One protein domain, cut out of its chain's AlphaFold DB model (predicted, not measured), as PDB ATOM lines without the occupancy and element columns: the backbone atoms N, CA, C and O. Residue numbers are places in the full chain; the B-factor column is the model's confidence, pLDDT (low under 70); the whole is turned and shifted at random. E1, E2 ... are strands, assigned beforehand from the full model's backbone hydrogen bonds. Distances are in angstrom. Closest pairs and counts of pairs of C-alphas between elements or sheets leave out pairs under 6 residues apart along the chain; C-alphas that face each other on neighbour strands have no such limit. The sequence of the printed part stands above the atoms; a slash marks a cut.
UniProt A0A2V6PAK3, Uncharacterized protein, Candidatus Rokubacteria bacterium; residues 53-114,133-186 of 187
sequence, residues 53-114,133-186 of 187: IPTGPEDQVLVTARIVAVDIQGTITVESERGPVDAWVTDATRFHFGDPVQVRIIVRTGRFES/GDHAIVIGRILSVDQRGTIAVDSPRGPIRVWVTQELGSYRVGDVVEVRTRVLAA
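What this domain is: This is residues 53 to 114 and 133 to 186 of the 187 residues of an uncharacterized protein of Candidatus Rokubacteria bacterium (UniProt A0A2V6PAK3). One sheet of eight strands curls into a flattened, nearly closed barrel: the long strands E1, E4, E8 and E5 run side by side as one wall, and the short strands E2, E3, E7 and E6 cross over it as the other. E1 and E5 bend from the first wall into the second, where the edge strands E3 and E7 come together. The printed part has 116 residues, with strands E1 to E8 along the chain, no named helix, and the class all strand. The sheet's order is E3 - E2 - E1 - E4 - E8 - E5 - E6 - E7, antiparallel throughout. The whole is compact, with a radius of gyration of the C-alphas of 13.4 A and spans of 39 by 28 by 20 A.

How they stand to each other: E1, residues 59 to 70, bends by 88 degrees at residue 66. E2, residues 75 to 80, forms a hairpin with E1, with N 77 and O 69 2.9 A apart, within hydrogen-bond range. E3, residues 83 to 88, forms a hairpin with E2, with N 85 and O 78 at 2.9 A. E4, residues 100 to 112, is the antiparallel neighbour of E1, with N 63 and O 103 at 2.8 A; this closes a Greek key, a meander of three strands plus a fourth beside the first. E5, residues 134 to 145, bends by 88 degrees at residue 141. E6, residues 150 to 153, forms a hairpin with E5, with N 143 and O 152 at 2.8 A. E7, residues 160 to 163, forms a hairpin with E6, with N 153 and O 160 at 2.8 A. E8, residues 176 to 185, is the antiparallel neighbour of E5, N 179 and O 138 being 2.8 A apart, in a second Greek key, E5 E6 E7 E8. E8 is also the antiparallel neighbour of E4, at 163 degrees, with N 106 and O 180 at 2.8 A. The edge strands E3 and E7 have 11 pairs of C-alphas within 8 A, the closest those of Asp 86 and Arg 161, 5.2 A. This is a folded sheet, bent back on itself: E3 E2 face E4 E8 E5 E6 E7, with E1 as the hinge.

Where its parts are: E1 begins at C-alpha 59 (141.234, 206.743, 104.194) and is 25.3 A long. E4 is 35.9 A, E5 25.7 A and E8 29.4 A, and E8 ends at C-alpha 185 (162.946, 209.958, 107.477).

The domain as a whole: Residues 115 to 132 are not printed, and C-alphas 114 and 133 are 33.8 A apart across the cut. The links E3 to E4 and E7 to E8 are long. Only residue 114 has a pLDDT under 70.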
ATOM      1  N   ILE A  53     133.968 209.099 118.492       85.06
ATOM      2  CA  ILE A  53     133.420 207.845 117.983       85.06
ATOM      3  C   ILE A  53     133.659 207.817 116.474       85.06
ATOM      4  O   ILE A  53     133.034 208.605 115.753       85.06
ATOM      5  N   PRO A  54     134.513 206.913 115.971       86.81
ATOM      6  CA  PRO A  54     134.702 206.755 114.542       86.81
ATOM      7  C   PRO A  54     133.451 206.174 113.871       86.81
ATOM      8  O   PRO A  54     132.833 205.250 114.397       86.81
ATOM      9  N   THR A  55     133.075 206.705 112.706       87.12
ATOM     10  CA  THR A  55     131.834 206.322 112.000       87.12
ATOM     11  C   THR A  55     132.051 205.836 110.570       87.12
ATOM     12  O   THR A  55     131.133 205.259 109.993       87.12
ATOM     13  N   GLY A  56     133.224 206.082 109.986       84.56
ATOM     14  CA  GLY A  56     133.537 205.735 108.601       84.56
ATOM     15  C   GLY A  56     134.757 204.821 108.448       84.56
ATOM     16  O   GLY A  56     135.475 204.568 109.424       84.56
ATOM     17  N   PRO A  57     135.005 204.327 107.220       89.00
ATOM     18  CA  PRO A  57     136.236 203.616 106.895       89.00
ATOM     19  C   PRO A  57     137.455 204.537 107.020       89.00
ATOM     20  O   PRO A  57     137.341 205.762 106.959       89.00
ATOM     21  N   GLU A  58     138.634 203.936 107.181       91.69
ATOM     22  CA  GLU A  58     139.890 204.679 107.073       91.69
ATOM     23  C   GLU A  58     140.180 205.029 105.615       91.69
ATOM     24  O   GLU A  58     140.092 204.185 104.725       91.69
ATOM     25  N   ASP A  59     140.566 206.276 105.397       93.50
ATOM     26  CA  ASP A  59     141.234 206.743 104.194       93.50
ATOM     27  C   ASP A  59     142.730 206.810 104.484       93.50
ATOM     28  O   ASP A  59     143.139 207.468 105.441       93.50
ATOM     29  N   GLN A  60     143.543 206.094 103.714       94.12
ATOM     30  CA  GLN A  60     144.977 206.005 103.959       94.12
ATOM     31  C   GLN A  60     145.764 206.444 102.733       94.12
ATOM     32  O   GLN A  60     145.511 205.988 101.618       94.12
ATOM     33  N   VAL A  61     146.790 207.258 102.959       92.94
ATOM     34  CA  VAL A  61     147.731 207.672 101.920       92.94
ATOM     35  C   VAL A  61     149.152 207.695 102.462       92.94
ATOM     36  O   VAL A  61     149.395 207.995 103.631       92.94
ATOM     37  N   LEU A  62     150.104 207.350 101.601       93.25
ATOM     38  CA  LEU A  62     151.527 207.504 101.854       93.25
ATOM     39  C   LEU A  62     152.066 208.581 100.915       93.25
ATOM     40  O   LEU A  62     151.918 208.473  99.699       93.25
ATOM     41  N   VAL A  63     152.684 209.606 101.487       92.94
ATOM     42  CA  VAL A  63     153.245 210.743 100.759       92.94
ATOM     43  C   VAL A  63     154.760 210.708 100.894       92.94
ATOM     44  O   VAL A  63     155.281 210.858 101.993       92.94
ATOM     45  N   THR A  64     155.471 210.539  99.782       93.38
ATOM     46  CA  THR A  64     156.930 210.704  99.733       93.38
ATOM     47  C   THR A  64     157.234 212.102  99.218       93.38
ATOM     48  O   THR A  64     156.857 212.440  98.097       93.38
ATOM     49  N   ALA A  65     157.882 212.924 100.037       93.50
ATOM     50  CA  ALA A  65     158.012 214.354  99.788       93.50
ATOM     51  C   ALA A  65     159.275 214.940 100.428       93.50
ATOM     52  O   ALA A  65     160.030 214.243 101.108       93.50
ATOM     53  N   ARG A  66     159.509 216.235 100.199       94.88
ATOM     54  CA  ARG A  66     160.543 217.005 100.899       94.88
ATOM     55  C   ARG A  66     159.913 217.996 101.856       94.88
ATOM     56  O   ARG A  66     158.897 218.610 101.526       94.88
ATOM     57  N   ILE A  67     160.555 218.183 103.001       95.50
ATOM     58  CA  ILE A  67     160.172 219.215 103.961       95.50
ATOM     59  C   ILE A  67     160.447 220.593 103.351       95.50
ATOM     60  O   ILE A  67     161.557 220.875 102.901       95.50
ATOM     61  N   VAL A  68     159.437 221.458 103.355       96.56
ATOM     62  CA  VAL A  68     159.520 222.847 102.874       96.56
ATOM     63  C   VAL A  68     159.322 223.874 103.985       96.56
ATOM     64  O   VAL A  68     159.630 225.047 103.795       96.56
ATOM     65  N   ALA A  69     158.846 223.452 105.155       95.12
ATOM     66  CA  ALA A  69     158.821 224.281 106.350       95.12
ATOM     67  C   ALA A  69     158.857 223.414 107.609       95.12
ATOM     68  O   ALA A  69     158.336 222.298 107.620       95.12
ATOM     69  N   VAL A  70     159.445 223.963 108.666       92.81
ATOM     70  CA  VAL A  70     159.397 223.426 110.027       92.81
ATOM     71  C   VAL A  70     159.055 224.599 110.931       92.81
ATOM     72  O   VAL A  70     159.772 225.603 110.932       92.81
ATOM     73  N   ASP A  71     157.939 224.511 111.642       88.75
ATOM     74  CA  ASP A  71     157.538 225.533 112.600       88.75
ATOM     75  C   ASP A  71     158.104 225.247 114.004       88.75
ATOM     76  O   ASP A  71     158.534 224.138 114.332       88.75
ATOM     77  N   ILE A  72     158.096 226.270 114.861       82.44
ATOM     78  CA  ILE A  72     158.590 226.160 116.243       82.44
ATOM     79  C   ILE A  72     157.655 225.363 117.167       82.44
ATOM     80  O   ILE A  72     158.021 225.069 118.301       82.44
ATOM     81  N   GLN A  73     156.426 225.094 116.726       82.75
ATOM     82  CA  GLN A  73     155.396 224.368 117.469       82.75
ATOM     83  C   GLN A  73     155.388 222.873 117.115       82.75
ATOM     84  O   GLN A  73     154.547 222.141 117.628       82.75
ATOM     85  N   GLY A  74     156.302 222.400 116.262       85.62
ATOM     86  CA  GLY A  74     156.378 221.004 115.843       85.62
ATOM     87  C   GLY A  74     155.414 220.622 114.722       85.62
ATOM     88  O   GLY A  74     154.974 219.479 114.684       85.62
ATOM     89  N   THR A  75     155.066 221.536 113.822       91.69
ATOM     90  CA  THR A  75     154.454 221.216 112.524       91.69
ATOM     91  C   THR A  75     155.525 221.254 111.447       91.69
ATOM     92  O   THR A  75     156.262 222.233 111.310       91.69
ATOM     93  N   ILE A  76     155.585 220.203 110.641       94.25
ATOM     94  CA  ILE A  76     156.325 220.204 109.385       94.25
ATOM     95  C   ILE A  76     155.342 220.356 108.229       94.25
ATOM     96  O   ILE A  76     154.252 219.785 108.259       94.25
ATOM     97  N   THR A  77     155.748 221.079 107.192       96.50
ATOM     98  CA  THR A  77     155.046 221.096 105.907       96.50
ATOM     99  C   THR A  77     155.919 220.405 104.877       96.50
ATOM    100  O   THR A  77     157.108 220.713 104.751       96.50
ATOM    101  N   VAL A  78     155.326 219.498 104.111       95.62
ATOM    102  CA  VAL A  78     155.971 218.811 102.993       95.62
ATOM    103  C   VAL A  78     155.288 219.197 101.687       95.62
ATOM    104  O   VAL A  78     154.065 219.332 101.641       95.62
ATOM    105  N   GLU A  79     156.067 219.391 100.625       91.12
ATOM    106  CA  GLU A  79     155.520 219.650  99.289       91.12
ATOM    107  C   GLU A  79     155.346 218.337  98.537       91.12
ATOM    108  O   GLU A  79     156.273 217.526  98.446       91.12
ATOM    109  N   SER A  80     154.163 218.134  97.975       85.88
ATOM    110  CA  SER A  80     153.805 216.891  97.304       85.88
ATOM    111  C   SER A  80     152.957 217.174  96.065       85.88
ATOM    112  O   SER A  80     152.483 218.285  95.868       85.88
ATOM    113  N   GLU A  81     152.777 216.196  95.176       83.06
ATOM    114  CA  GLU A  81     152.207 216.428  93.832       83.06
ATOM    115  C   GLU A  81     150.814 217.094  93.806       83.06
ATOM    116  O   GLU A  81     150.460 217.774  92.843       83.06
ATOM    117  N   ARG A  82     150.012 216.925  94.861       82.19
ATOM    118  CA  ARG A  82     148.683 217.545  95.026       82.19
ATOM    119  C   ARG A  82     148.688 218.790  95.920       82.19
ATOM    120  O   ARG A  82     147.617 219.303  96.235       82.19
ATOM    121  N   GLY A  83     149.865 219.301  96.270       85.88
ATOM    122  CA  GLY A  83     150.071 220.479  97.106       85.88
ATOM    123  C   GLY A  83     150.691 220.160  98.472       85.88
ATOM    124  O   GLY A  83     151.134 219.033  98.713       85.88
ATOM    125  N   PRO A  84     150.721 221.149  99.377       92.38
ATOM    126  CA  PRO A  84     151.353 221.017 100.682       92.38
ATOM    127  C   PRO A  84     150.545 220.134 101.641       92.38
ATOM    128  O   PRO A  84     149.316 220.219 101.696       92.38
ATOM    129  N   VAL A  85     151.259 219.341 102.435       95.25
ATOM    130  CA  VAL A  85     150.729 218.523 103.534       95.25
ATOM    131  C   VAL A  85     151.410 218.939 104.829       95.25
ATOM    132  O   VAL A  85     152.631 219.067 104.868       95.25
ATOM    133  N   ASP A  86     150.629 219.105 105.890       95.62
ATOM    134  CA  ASP A  86     151.114 219.421 107.226       95.62
ATOM    135  C   ASP A  86     151.045 218.173 108.118       95.62
ATOM    136  O   ASP A  86     150.054 217.439 108.117       95.62
ATOM    137  N   ALA A  87     152.098 217.931 108.893       91.69
ATOM    138  CA  ALA A  87     152.156 216.848 109.868       91.69
ATOM    139  C   ALA A  87     152.767 217.349 111.173       91.69
ATOM    140  O   ALA A  87     153.687 218.166 111.171       91.69
ATOM    141  N   TRP A  88     152.259 216.850 112.294       90.75
ATOM    142  CA  TRP A  88     152.844 217.146 113.593       90.75
ATOM    143  C   TRP A  88     153.937 216.151 113.931       90.75
ATOM    144  O   TRP A  88     153.813 214.951 113.682       90.75
ATOM    145  N   VAL A  89     154.991 216.683 114.526       86.38
ATOM    146  CA  VAL A  89     156.137 215.951 115.035       86.38
ATOM    147  C   VAL A  89     156.350 216.332 116.497       86.38
ATOM    148  O   VAL A  89     156.116 217.471 116.914       86.38
ATOM    149  N   THR A  90     156.764 215.356 117.289       79.19
ATOM    150  CA  THR A  90     157.077 215.494 118.713       79.19
ATOM    151  C   THR A  90     158.396 216.242 118.900       79.19
ATOM    152  O   THR A  90     158.521 217.063 119.803       79.19
ATOM    153  N   ASP A  91     159.367 215.993 118.017       79.88
ATOM    154  CA  ASP A  91     160.676 216.643 118.053       79.88
ATOM    155  C   ASP A  91     161.046 217.202 116.676       79.88
ATOM    156  O   ASP A  91     161.585 216.502 115.812       79.88
ATOM    157  N   ALA A  92     160.759 218.494 116.497       82.62
ATOM    158  CA  ALA A  92     161.063 219.249 115.286       82.62
ATOM    159  C   ALA A  92     162.567 219.347 114.994       82.62
ATOM    160  O   ALA A  92     162.940 219.544 113.842       82.62
ATOM    161  N   THR A  93     163.441 219.182 115.996       84.00
ATOM    162  CA  THR A  93     164.899 219.321 115.810       84.00
ATOM    163  C   THR A  93     165.503 218.200 114.960       84.00
ATOM    164  O   THR A  93     166.618 218.329 114.457       84.00
ATOM    165  N   ARG A  94     164.755 217.109 114.755       85.44
ATOM    166  CA  ARG A  94     165.147 215.979 113.901       85.44
ATOM    167  C   ARG A  94     164.849 216.204 112.420       85.44
ATOM    168  O   ARG A  94     165.239 215.371 111.607       85.44
ATOM    169  N   PHE A  95     164.153 217.285 112.077       89.44
ATOM    170  CA  PHE A  95     163.646 217.548 110.736       89.44
ATOM    171  C   PHE A  95     164.142 218.900 110.230       89.44
ATOM    172  O   PHE A  95     164.043 219.912 110.925       89.44
ATOM    173  N   HIS A  96     164.641 218.930 108.998       92.88
ATOM    174  CA  HIS A  96     165.198 220.128 108.385       92.88
ATOM    175  C   HIS A  96     164.582 220.386 107.014       92.88
ATOM    176  O   HIS A  96     164.099 219.490 106.323       92.88
ATOM    177  N   PHE A  97     164.620 221.652 106.599       94.50
ATOM    178  CA  PHE A  97     164.232 222.038 105.250       94.50
ATOM    179  C   PHE A  97     165.025 221.237 104.203       94.50
ATOM    180  O   PHE A  97     166.254 221.194 104.239       94.50
ATOM    181  N   GLY A  98     164.317 220.650 103.239       94.19
ATOM    182  CA  GLY A  98     164.875 219.853 102.147       94.19
ATOM    183  C   GLY A  98     164.990 218.353 102.433       94.19
ATOM    184  O   GLY A  98     165.154 217.584 101.472       94.19
ATOM    185  N   ASP A  99     164.851 217.934 103.696       93.81
ATOM    186  CA  ASP A  99     164.939 216.528 104.093       93.81
ATOM    187  C   ASP A  99     163.872 215.698 103.366       93.81
ATOM    188  O   ASP A  99     162.704 216.108 103.297       93.81
ATOM    189  N   PRO A 100     164.249 214.541 102.794       94.31
ATOM    190  CA  PRO A 100     163.287 213.628 102.213       94.31
ATOM    191  C   PRO A 100     162.586 212.852 103.333       94.31
ATOM    192  O   PRO A 100     163.218 212.314 104.245       94.31
ATOM    193  N   VAL A 101     161.263 212.772 103.257       94.50
ATOM    194  CA  VAL A 101     160.434 212.090 104.252       94.50
ATOM    195  C   VAL A 101     159.334 211.277 103.589       94.50
ATOM    196  O   VAL A 101     158.909 211.555 102.464       94.50
ATOM    197  N   GLN A 102     158.854 210.274 104.315       94.44
ATOM    198  CA  GLN A 102     157.594 209.606 104.033       94.44
ATOM    199  C   GLN A 102     156.595 209.943 105.136       94.44
ATOM    200  O   GLN A 102     156.867 209.735 106.318       94.44
ATOM    201  N   VAL A 103     155.430 210.449 104.745       94.19
ATOM    202  CA  VAL A 103     154.328 210.777 105.647       94.19
ATOM    203  C   VAL A 103     153.180 209.826 105.356       94.19
ATOM    204  O   VAL A 103     152.550 209.895 104.299       94.19
ATOM    205  N   ARG A 104     152.903 208.916 106.287       94.31
ATOM    206  CA  ARG A 104     151.685 208.107 106.252       94.31
ATOM    207  C   ARG A 104     150.575 208.886 106.938       94.31
ATOM    208  O   ARG A 104     150.741 209.314 108.077       94.31
ATOM    209  N   ILE A 105     149.452 209.036 106.255       94.69
ATOM    210  CA  ILE A 105     148.275 209.755 106.727       94.69
ATOM    211  C   ILE A 105     147.114 208.769 106.752       94.69
ATOM    212  O   ILE A 105     146.906 208.023 105.794       94.69
ATOM    213  N   ILE A 106     146.370 208.765 107.850       94.12
ATOM    214  CA  ILE A 106     145.132 208.011 108.015       94.12
ATOM    215  C   ILE A 106     144.060 209.001 108.450       94.12
ATOM    216  O   ILE A 106     144.184 209.610 109.510       94.12
ATOM    217  N   VAL A 107     143.010 209.163 107.654       94.50
ATOM    218  CA  VAL A 107     141.873 210.031 107.968       94.50
ATOM    219  C   VAL A 107     140.636 209.174 108.176       94.50
ATOM    220  O   VAL A 107     140.337 208.282 107.382       94.50
ATOM    221  N   ARG A 108     139.882 209.455 109.235       93.38
ATOM    222  CA  ARG A 108     138.621 208.771 109.514       93.38
ATOM    223  C   ARG A 108     137.567 209.759 109.993       93.38
ATOM    224  O   ARG A 108     137.813 210.542 110.906       93.38
ATOM    225  N   THR A 109     136.375 209.702 109.407       92.81
ATOM    226  CA  THR A 109     135.229 210.482 109.887       92.81
ATOM    227  C   THR A 109     134.700 209.927 111.203       92.81
ATOM    228  O   THR A 109     134.772 208.723 111.485       92.81
ATOM    229  N   GLY A 110     134.147 210.811 112.020       89.62
ATOM    230  CA  GLY A 110     133.508 210.429 113.263       89.62
ATOM    231  C   GLY A 110     132.617 211.521 113.817       89.62
ATOM    232  O   GLY A 110     132.230 212.476 113.143       89.62
ATOM    233  N   ARG A 111     132.275 211.359 115.085       86.25
ATOM    234  CA  ARG A 111     131.470 212.310 115.845       86.25
ATOM    235  C   ARG A 111     131.922 212.318 117.290       86.25
ATOM    236  O   ARG A 111     132.409 211.313 117.794       86.25
ATOM    237  N   PHE A 112     131.695 213.426 117.973       79.75
ATOM    238  CA  PHE A 112     131.819 213.443 119.424       79.75
ATOM    239  C   PHE A 112     130.577 212.828 120.053       79.75
ATOM    240  O   PHE A 112     129.449 213.116 119.633       79.75
ATOM    241  N   GLU A 113     130.774 211.995 121.069       72.00
ATOM    242  CA  GLU A 113     129.660 211.546 121.887       72.00
ATOM    243  C   GLU A 113     129.045 212.750 122.608       72.00
ATOM    244  O   GLU A 113     129.711 213.495 123.335       72.00
ATOM    245  N   SER A 114     127.755 212.973 122.372       61.81
ATOM    246  CA  SER A 114     126.991 213.960 123.124       61.81
ATOM    247  C   SER A 114     126.659 213.328 124.468       61.81
ATOM    248  O   SER A 114     125.748 212.510 124.532       61.81
ATOM    249  N   GLY A 133     159.034 206.013 114.030       78.31
ATOM    250  CA  GLY A 133     158.661 207.293 113.416       78.31
ATOM    251  C   GLY A 133     158.032 208.255 114.414       78.31
ATOM    252  O   GLY A 133     157.846 207.912 115.582       78.31
ATOM    253  N   ASP A 134     157.751 209.469 113.951       81.25
ATOM    254  CA  ASP A 134     157.043 210.472 114.743       81.25
ATOM    255  C   ASP A 134     155.545 210.383 114.459       81.25
ATOM    256  O   ASP A 134     155.146 210.388 113.294       81.25
ATOM    257  N   HIS A 135     154.734 210.252 115.505       83.94
ATOM    258  CA  HIS A 135     153.303 209.990 115.385       83.94
ATOM    259  C   HIS A 135     152.505 211.121 115.999       83.94
ATOM    260  O   HIS A 135     152.798 211.569 117.105       83.94
ATOM    261  N   ALA A 136     151.429 211.505 115.326       85.69
ATOM    262  CA  ALA A 136     150.481 212.460 115.862       85.69
ATOM    263  C   ALA A 136     149.047 212.070 115.525       85.69
ATOM    264  O   ALA A 136     148.772 211.432 114.507       85.69
ATOM    265  N   ILE A 137     148.135 212.480 116.403       87.25
ATOM    266  CA  ILE A 137     146.696 212.387 116.188       87.25
ATOM    267  C   ILE A 137     146.104 213.774 116.358       87.25
ATOM    268  O   ILE A 137     146.306 214.419 117.384       87.25
ATOM    269  N   VAL A 138     145.339 214.194 115.360       88.12
ATOM    270  CA  VAL A 138     144.569 215.430 115.362       88.12
ATOM    271  C   VAL A 138     143.106 215.070 115.182       88.12
ATOM    272  O   VAL A 138     142.734 214.431 114.205       88.12
ATOM    273  N   ILE A 139     142.265 215.481 116.128       89.56
ATOM    274  CA  ILE A 139     140.812 215.359 116.010       89.56
ATOM    275  C   ILE A 139     140.259 216.768 115.880       89.56
ATOM    276  O   ILE A 139     140.496 217.600 116.753       89.56
ATOM    277  N   GLY A 140     139.533 217.036 114.801       90.00
ATOM    278  CA  GLY A 140     139.101 218.391 114.487       90.00
ATOM    279  C   GLY A 140     137.979 218.445 113.467       90.00
ATOM    280  O   GLY A 140     137.545 217.426 112.924       90.00
ATOM    281  N   ARG A 141     137.482 219.659 113.228       93.94
ATOM    282  CA  ARG A 141     136.471 219.912 112.197       93.94
ATOM    283  C   ARG A 141     137.131 220.230 110.868       93.94
ATOM    284  O   ARG A 141     138.116 220.962 110.828       93.94
ATOM    285  N   ILE A 142     136.545 219.751 109.778       95.25
ATOM    286  CA  ILE A 142     136.958 220.146 108.432       95.25
ATOM    287  C   ILE A 142     136.580 221.614 108.209       95.25
ATOM    288  O   ILE A 142     135.406 221.981 108.285       95.25
ATOM    289  N   LEU A 143     137.575 222.443 107.911       96.06
ATOM    290  CA  LEU A 143     137.429 223.867 107.607       96.06
ATOM    291  C   LEU A 143     137.251 224.114 106.107       96.06
ATOM    292  O   LEU A 143     136.489 224.991 105.706       96.06
ATOM    293  N   SER A 144     137.931 223.328 105.271       95.12
ATOM    294  CA  SER A 144     137.825 223.410 103.815       95.12
ATOM    295  C   SER A 144     138.129 222.072 103.155       95.12
ATOM    296  O   SER A 144     138.914 221.281 103.679       95.12
ATOM    297  N   VAL A 145     137.554 221.859 101.972       93.69
ATOM    298  CA  VAL A 145     137.842 220.724 101.088       93.69
ATOM    299  C   VAL A 145     138.261 221.287  99.735       93.69
ATOM    300  O   VAL A 145     137.510 222.041  99.116       93.69
ATOM    301  N   ASP A 146     139.469 220.952  99.298       89.06
ATOM    302  CA  ASP A 146     140.023 221.343  98.006       89.06
ATOM    303  C   ASP A 146     139.710 220.299  96.924       89.06
ATOM    304  O   ASP A 146     139.641 219.096  97.188       89.06
ATOM    305  N   GLN A 147     139.574 220.750  95.675       85.31
ATOM    306  CA  GLN A 147     139.249 219.891  94.529       85.31
ATOM    307  C   GLN A 147     140.334 218.851  94.201       85.31
ATOM    308  O   GLN A 147     140.063 217.890  93.485       85.31
ATOM    309  N   ARG A 148     141.558 219.014  94.715       85.12
ATOM    310  CA  ARG A 148     142.667 218.063  94.545       85.12
ATOM    311  C   ARG A 148     142.681 216.960  95.607       85.12
ATOM    312  O   ARG A 148     143.591 216.134  95.598       85.12
ATOM    313  N   GLY A 149     141.700 216.934  96.514       87.75
ATOM    314  CA  GLY A 149     141.640 215.955  97.602       87.75
ATOM    315  C   GLY A 149     142.512 216.337  98.794       87.75
ATOM    316  O   GLY A 149     143.071 215.464  99.450       87.75
ATOM    317  N   THR A 150     142.653 217.638  99.065       92.38
ATOM    318  CA  THR A 150     143.258 218.136 100.308       92.38
ATOM    319  C   THR A 150     142.158 218.682 101.208       92.38
ATOM    320  O   THR A 150     141.324 219.465 100.756       92.38
ATOM    321  N   ILE A 151     142.154 218.305 102.480       94.56
ATOM    322  CA  ILE A 151     141.268 218.891 103.490       94.56
ATOM    323  C   ILE A 151     142.087 219.716 104.477       94.56
ATOM    324  O   ILE A 151     143.199 219.330 104.835       94.56
ATOM    325  N   ALA A 152     141.534 220.843 104.922       95.50
ATOM    326  CA  ALA A 152     142.066 221.578 106.063       95.50
ATOM    327  C   ALA A 152     141.252 221.212 107.303       95.50
ATOM    328  O   ALA A 152     140.023 221.299 107.276       95.50
ATOM    329  N   VAL A 153     141.923 220.812 108.376       94.62
ATOM    330  CA  VAL A 153     141.301 220.383 109.631       94.62
ATOM    331  C   VAL A 153     141.732 221.331 110.736       94.62
ATOM    332  O   VAL A 153     142.922 221.605 110.893       94.62
ATOM    333  N   ASP A 154     140.761 221.847 111.485       92.50
ATOM    334  CA  ASP A 154     141.020 222.674 112.659       92.50
ATOM    335  C   ASP A 154     141.830 221.902 113.702       92.50
ATOM    336  O   ASP A 154     141.599 220.710 113.923       92.50
ATOM    337  N   SER A 155     142.782 222.572 114.346       87.62
ATOM    338  CA  SER A 155     143.638 221.926 115.334       87.62
ATOM    339  C   SER A 155     144.238 222.929 116.334       87.62
ATOM    340  O   SER A 155     144.365 224.114 116.015       87.62
ATOM    341  N   PRO A 156     144.671 222.474 117.529       81.44
ATOM    342  CA  PRO A 156     145.275 223.331 118.554       81.44
ATOM    343  C   PRO A 156     146.452 224.206 118.098       81.44
ATOM    344  O   PRO A 156     146.662 225.274 118.666       81.44
ATOM    345  N   ARG A 157     147.238 223.752 117.111       82.69
ATOM    346  CA  ARG A 157     148.420 224.475 116.596       82.69
ATOM    347  C   ARG A 157     148.105 225.276 115.323       82.69
ATOM    348  O   ARG A 157     149.013 225.758 114.658       82.69
ATOM    349  N   GLY A 158     146.820 225.436 115.001       86.94
ATOM    350  CA  GLY A 158     146.332 226.024 113.755       86.94
ATOM    351  C   GLY A 158     145.926 224.960 112.727       86.94
ATOM    352  O   GLY A 158     146.194 223.779 112.923       86.94
ATOM    353  N   PRO A 159     145.241 225.332 111.637       92.00
ATOM    354  CA  PRO A 159     144.750 224.357 110.668       92.00
ATOM    355  C   PRO A 159     145.868 223.501 110.063       92.00
ATOM    356  O   PRO A 159     146.877 224.044 109.618       92.00
ATOM    357  N   ILE A 160     145.657 222.186 109.987       94.19
ATOM    358  CA  ILE A 160     146.540 221.270 109.249       94.19
ATOM    359  C   ILE A 160     145.921 220.906 107.904       94.19
ATOM    360  O   ILE A 160     144.706 220.712 107.808       94.19
ATOM    361  N   ARG A 161     146.740 220.791 106.860       95.88
ATOM    362  CA  ARG A 161     146.317 220.312 105.539       95.88
ATOM    363  C   ARG A 161     146.745 218.870 105.349       95.88
ATOM    364  O   ARG A 161     147.926 218.560 105.455       95.88
ATOM    365  N   VAL A 162     145.806 217.994 105.023       94.81
ATOM    366  CA  VAL A 162     146.103 216.583 104.759       94.81
ATOM    367  C   VAL A 162     145.408 216.089 103.510       94.81
ATOM    368  O   VAL A 162     144.366 216.603 103.104       94.81
ATOM    369  N   TRP A 163     146.007 215.081 102.889       92.94
ATOM    370  CA  TRP A 163     145.449 214.441 101.712       92.94
ATOM    371  C   TRP A 163     144.450 213.355 102.075       92.94
ATOM    372  O   TRP A 163     144.636 212.609 103.036       92.94
ATOM    373  N   VAL A 164     143.430 213.249 101.233       91.94
ATOM    374  CA  VAL A 164     142.413 212.204 101.248       91.94
ATOM    375  C   VAL A 164     142.327 211.563  99.861       91.94
ATOM    376  O   VAL A 164     142.559 212.211  98.833       91.94
ATOM    377  N   THR A 165     142.053 210.264  99.825       88.25
ATOM    378  CA  THR A 165     141.930 209.462  98.599       88.25
ATOM    379  C   THR A 165     140.495 209.057  98.296       88.25
ATOM    380  O   THR A 165     140.194 208.760  97.138       88.25
ATOM    381  N   GLN A 166     139.606 209.069  99.294       82.19
ATOM    382  CA  GLN A 166     138.183 208.846  99.067       82.19
ATOM    383  C   GLN A 166     137.586 209.979  98.221       82.19
ATOM    384  O   GLN A 166     138.132 211.080  98.120       82.19
ATOM    385  N   GLU A 167     136.442 209.696  97.597       79.50
ATOM    386  CA  GLU A 167     135.735 210.672  96.773       79.50
ATOM    387  C   GLU A 167     135.474 211.970  97.548       79.50
ATOM    388  O   GLU A 167     135.078 211.944  98.712       79.50
ATOM    389  N   LEU A 168     135.633 213.122  96.889       72.12
ATOM    390  CA  LEU A 168     135.456 214.443  97.513       72.12
ATOM    391  C   LEU A 168     134.086 214.618  98.196       72.12
ATOM    392  O   LEU A 168     133.955 215.422  99.112       72.12
ATOM    393  N   GLY A 169     133.064 213.865  97.774       77.75
ATOM    394  CA  GLY A 169     131.733 213.870  98.388       77.75
ATOM    395  C   GLY A 169     131.652 213.216  99.776       77.75
ATOM    396  O   GLY A 169     130.650 213.422 100.470       77.75
ATOM    397  N   SER A 170     132.678 212.459 100.177       85.06
ATOM    398  CA  SER A 170     132.775 211.771 101.473       85.06
ATOM    399  C   SER A 170     133.186 212.693 102.624       85.06
ATOM    400  O   SER A 170     132.999 212.325 103.781       85.06
ATOM    401  N   TYR A 171     133.712 213.882 102.317       91.19
ATOM    402  CA  TYR A 171     134.168 214.862 103.299       91.19
ATOM    403  C   TYR A 171     133.462 216.197 103.092       91.19
ATOM    404  O   TYR A 171     133.443 216.741 101.985       91.19
ATOM    405  N   ARG A 172     132.887 216.757 104.158       93.38
ATOM    406  CA  ARG A 172     132.183 218.041 104.114       93.38
ATOM    407  C   ARG A 172     132.724 218.988 105.169       93.38
ATOM    408  O   ARG A 172     133.112 218.590 106.262       93.38
ATOM    409  N   VAL A 173     132.706 220.277 104.842       94.50
ATOM    410  CA  VAL A 173     133.010 221.333 105.813       94.50
ATOM    411  C   VAL A 173     132.086 221.185 107.026       94.50
ATOM    412  O   VAL A 173     130.872 221.059 106.874       94.50
ATOM    413  N   GLY A 174     132.672 221.201 108.223       90.56
ATOM    414  CA  GLY A 174     131.987 221.009 109.502       90.56
ATOM    415  C   GLY A 174     132.004 219.576 110.044       90.56
ATOM    416  O   GLY A 174     131.815 219.414 111.259       90.56
ATOM    417  N   ASP A 175     132.278 218.571 109.200       92.25
ATOM    418  CA  ASP A 175     132.451 217.179 109.631       92.25
ATOM    419  C   ASP A 175     133.598 217.071 110.633       92.25
ATOM    420  O   ASP A 175     134.579 217.813 110.560       92.25
ATOM    421  N   VAL A 176     133.479 216.134 111.573       91.38
ATOM    422  CA  VAL A 176     134.546 215.825 112.526       91.38
ATOM    423  C   VAL A 176     135.356 214.655 111.986       91.38
ATOM    424  O   VAL A 176     134.800 213.618 111.612       91.38
ATOM    425  N   VAL A 177     136.674 214.809 111.980       93.25
ATOM    426  CA  VAL A 177     137.615 213.779 111.545       93.25
ATOM    427  C   VAL A 177     138.701 213.562 112.584       93.25
ATOM    428  O   VAL A 177     139.100 214.483 113.292       93.25
ATOM    429  N   GLU A 178     139.186 212.329 112.642       92.69
ATOM    430  CA  GLU A 178     140.463 211.971 113.239       92.69
ATOM    431  C   GLU A 178     141.483 211.811 112.111       92.69
ATOM    432  O   GLU A 178     141.254 211.082 111.144       92.69
ATOM    433  N   VAL A 179     142.605 212.500 112.246       92.88
ATOM    434  CA  VAL A 179     143.755 212.450 111.355       92.88
ATOM    435  C   VAL A 179     144.908 211.864 112.149       92.88
ATOM    436  O   VAL A 179     145.297 212.417 113.175       92.88
ATOM    437  N   ARG A 180     145.468 210.754 111.682       92.25
ATOM    438  CA  ARG A 180     146.688 210.168 112.233       92.25
ATOM    439  C   ARG A 180     147.804 210.340 111.224       92.25
ATOM    440  O   ARG A 180     147.653 209.937 110.071       92.25
ATOM    441  N   THR A 181     148.916 210.908 111.656       91.12
ATOM    442  CA  THR A 181     150.108 211.064 110.824       91.12
ATOM    443  C   THR A 181     151.269 210.306 111.429       91.12
ATOM    444  O   THR A 181     151.467 210.341 112.642       91.12
ATOM    445  N   ARG A 182     152.055 209.665 110.569       90.62
ATOM    446  CA  ARG A 182     153.346 209.069 110.902       90.62
ATOM    447  C   ARG A 182     154.397 209.611 109.949       90.62
ATOM    448  O   ARG A 182     154.279 209.413 108.740       90.62
ATOM    449  N   VAL A 183     155.422 210.253 110.494       91.06
ATOM    450  CA  VAL A 183     156.542 210.814 109.737       91.06
ATOM    451  C   VAL A 183     157.765 209.915 109.887       91.06
ATOM    452  O   VAL A 183     158.188 209.574 110.994       91.06
ATOM    453  N   LEU A 184     158.337 209.538 108.749       89.81
ATOM    454  CA  LEU A 184     159.546 208.737 108.623       89.81
ATOM    455  C   LEU A 184     160.586 209.536 107.844       89.81
ATOM    456  O   LEU A 184     160.274 210.083 106.787       89.81
ATOM    457  N   ALA A 185     161.830 209.553 108.322       84.38
ATOM    458  CA  ALA A 185     162.946 209.958 107.477       84.38
ATOM    459  C   ALA A 185     163.042 208.978 106.296       84.38
ATOM    460  O   ALA A 185     163.007 207.760 106.499       84.38
ATOM    461  N   ALA A 186     163.115 209.494 105.069       75.31
ATOM    462  CA  ALA A 186     163.378 208.649 103.915       75.31
ATOM    463  C   ALA A 186     164.871 208.290 103.909       75.31
ATOM    464  O   ALA A 186     165.719 209.175 104.025       75.31
TER     465      ALA A 186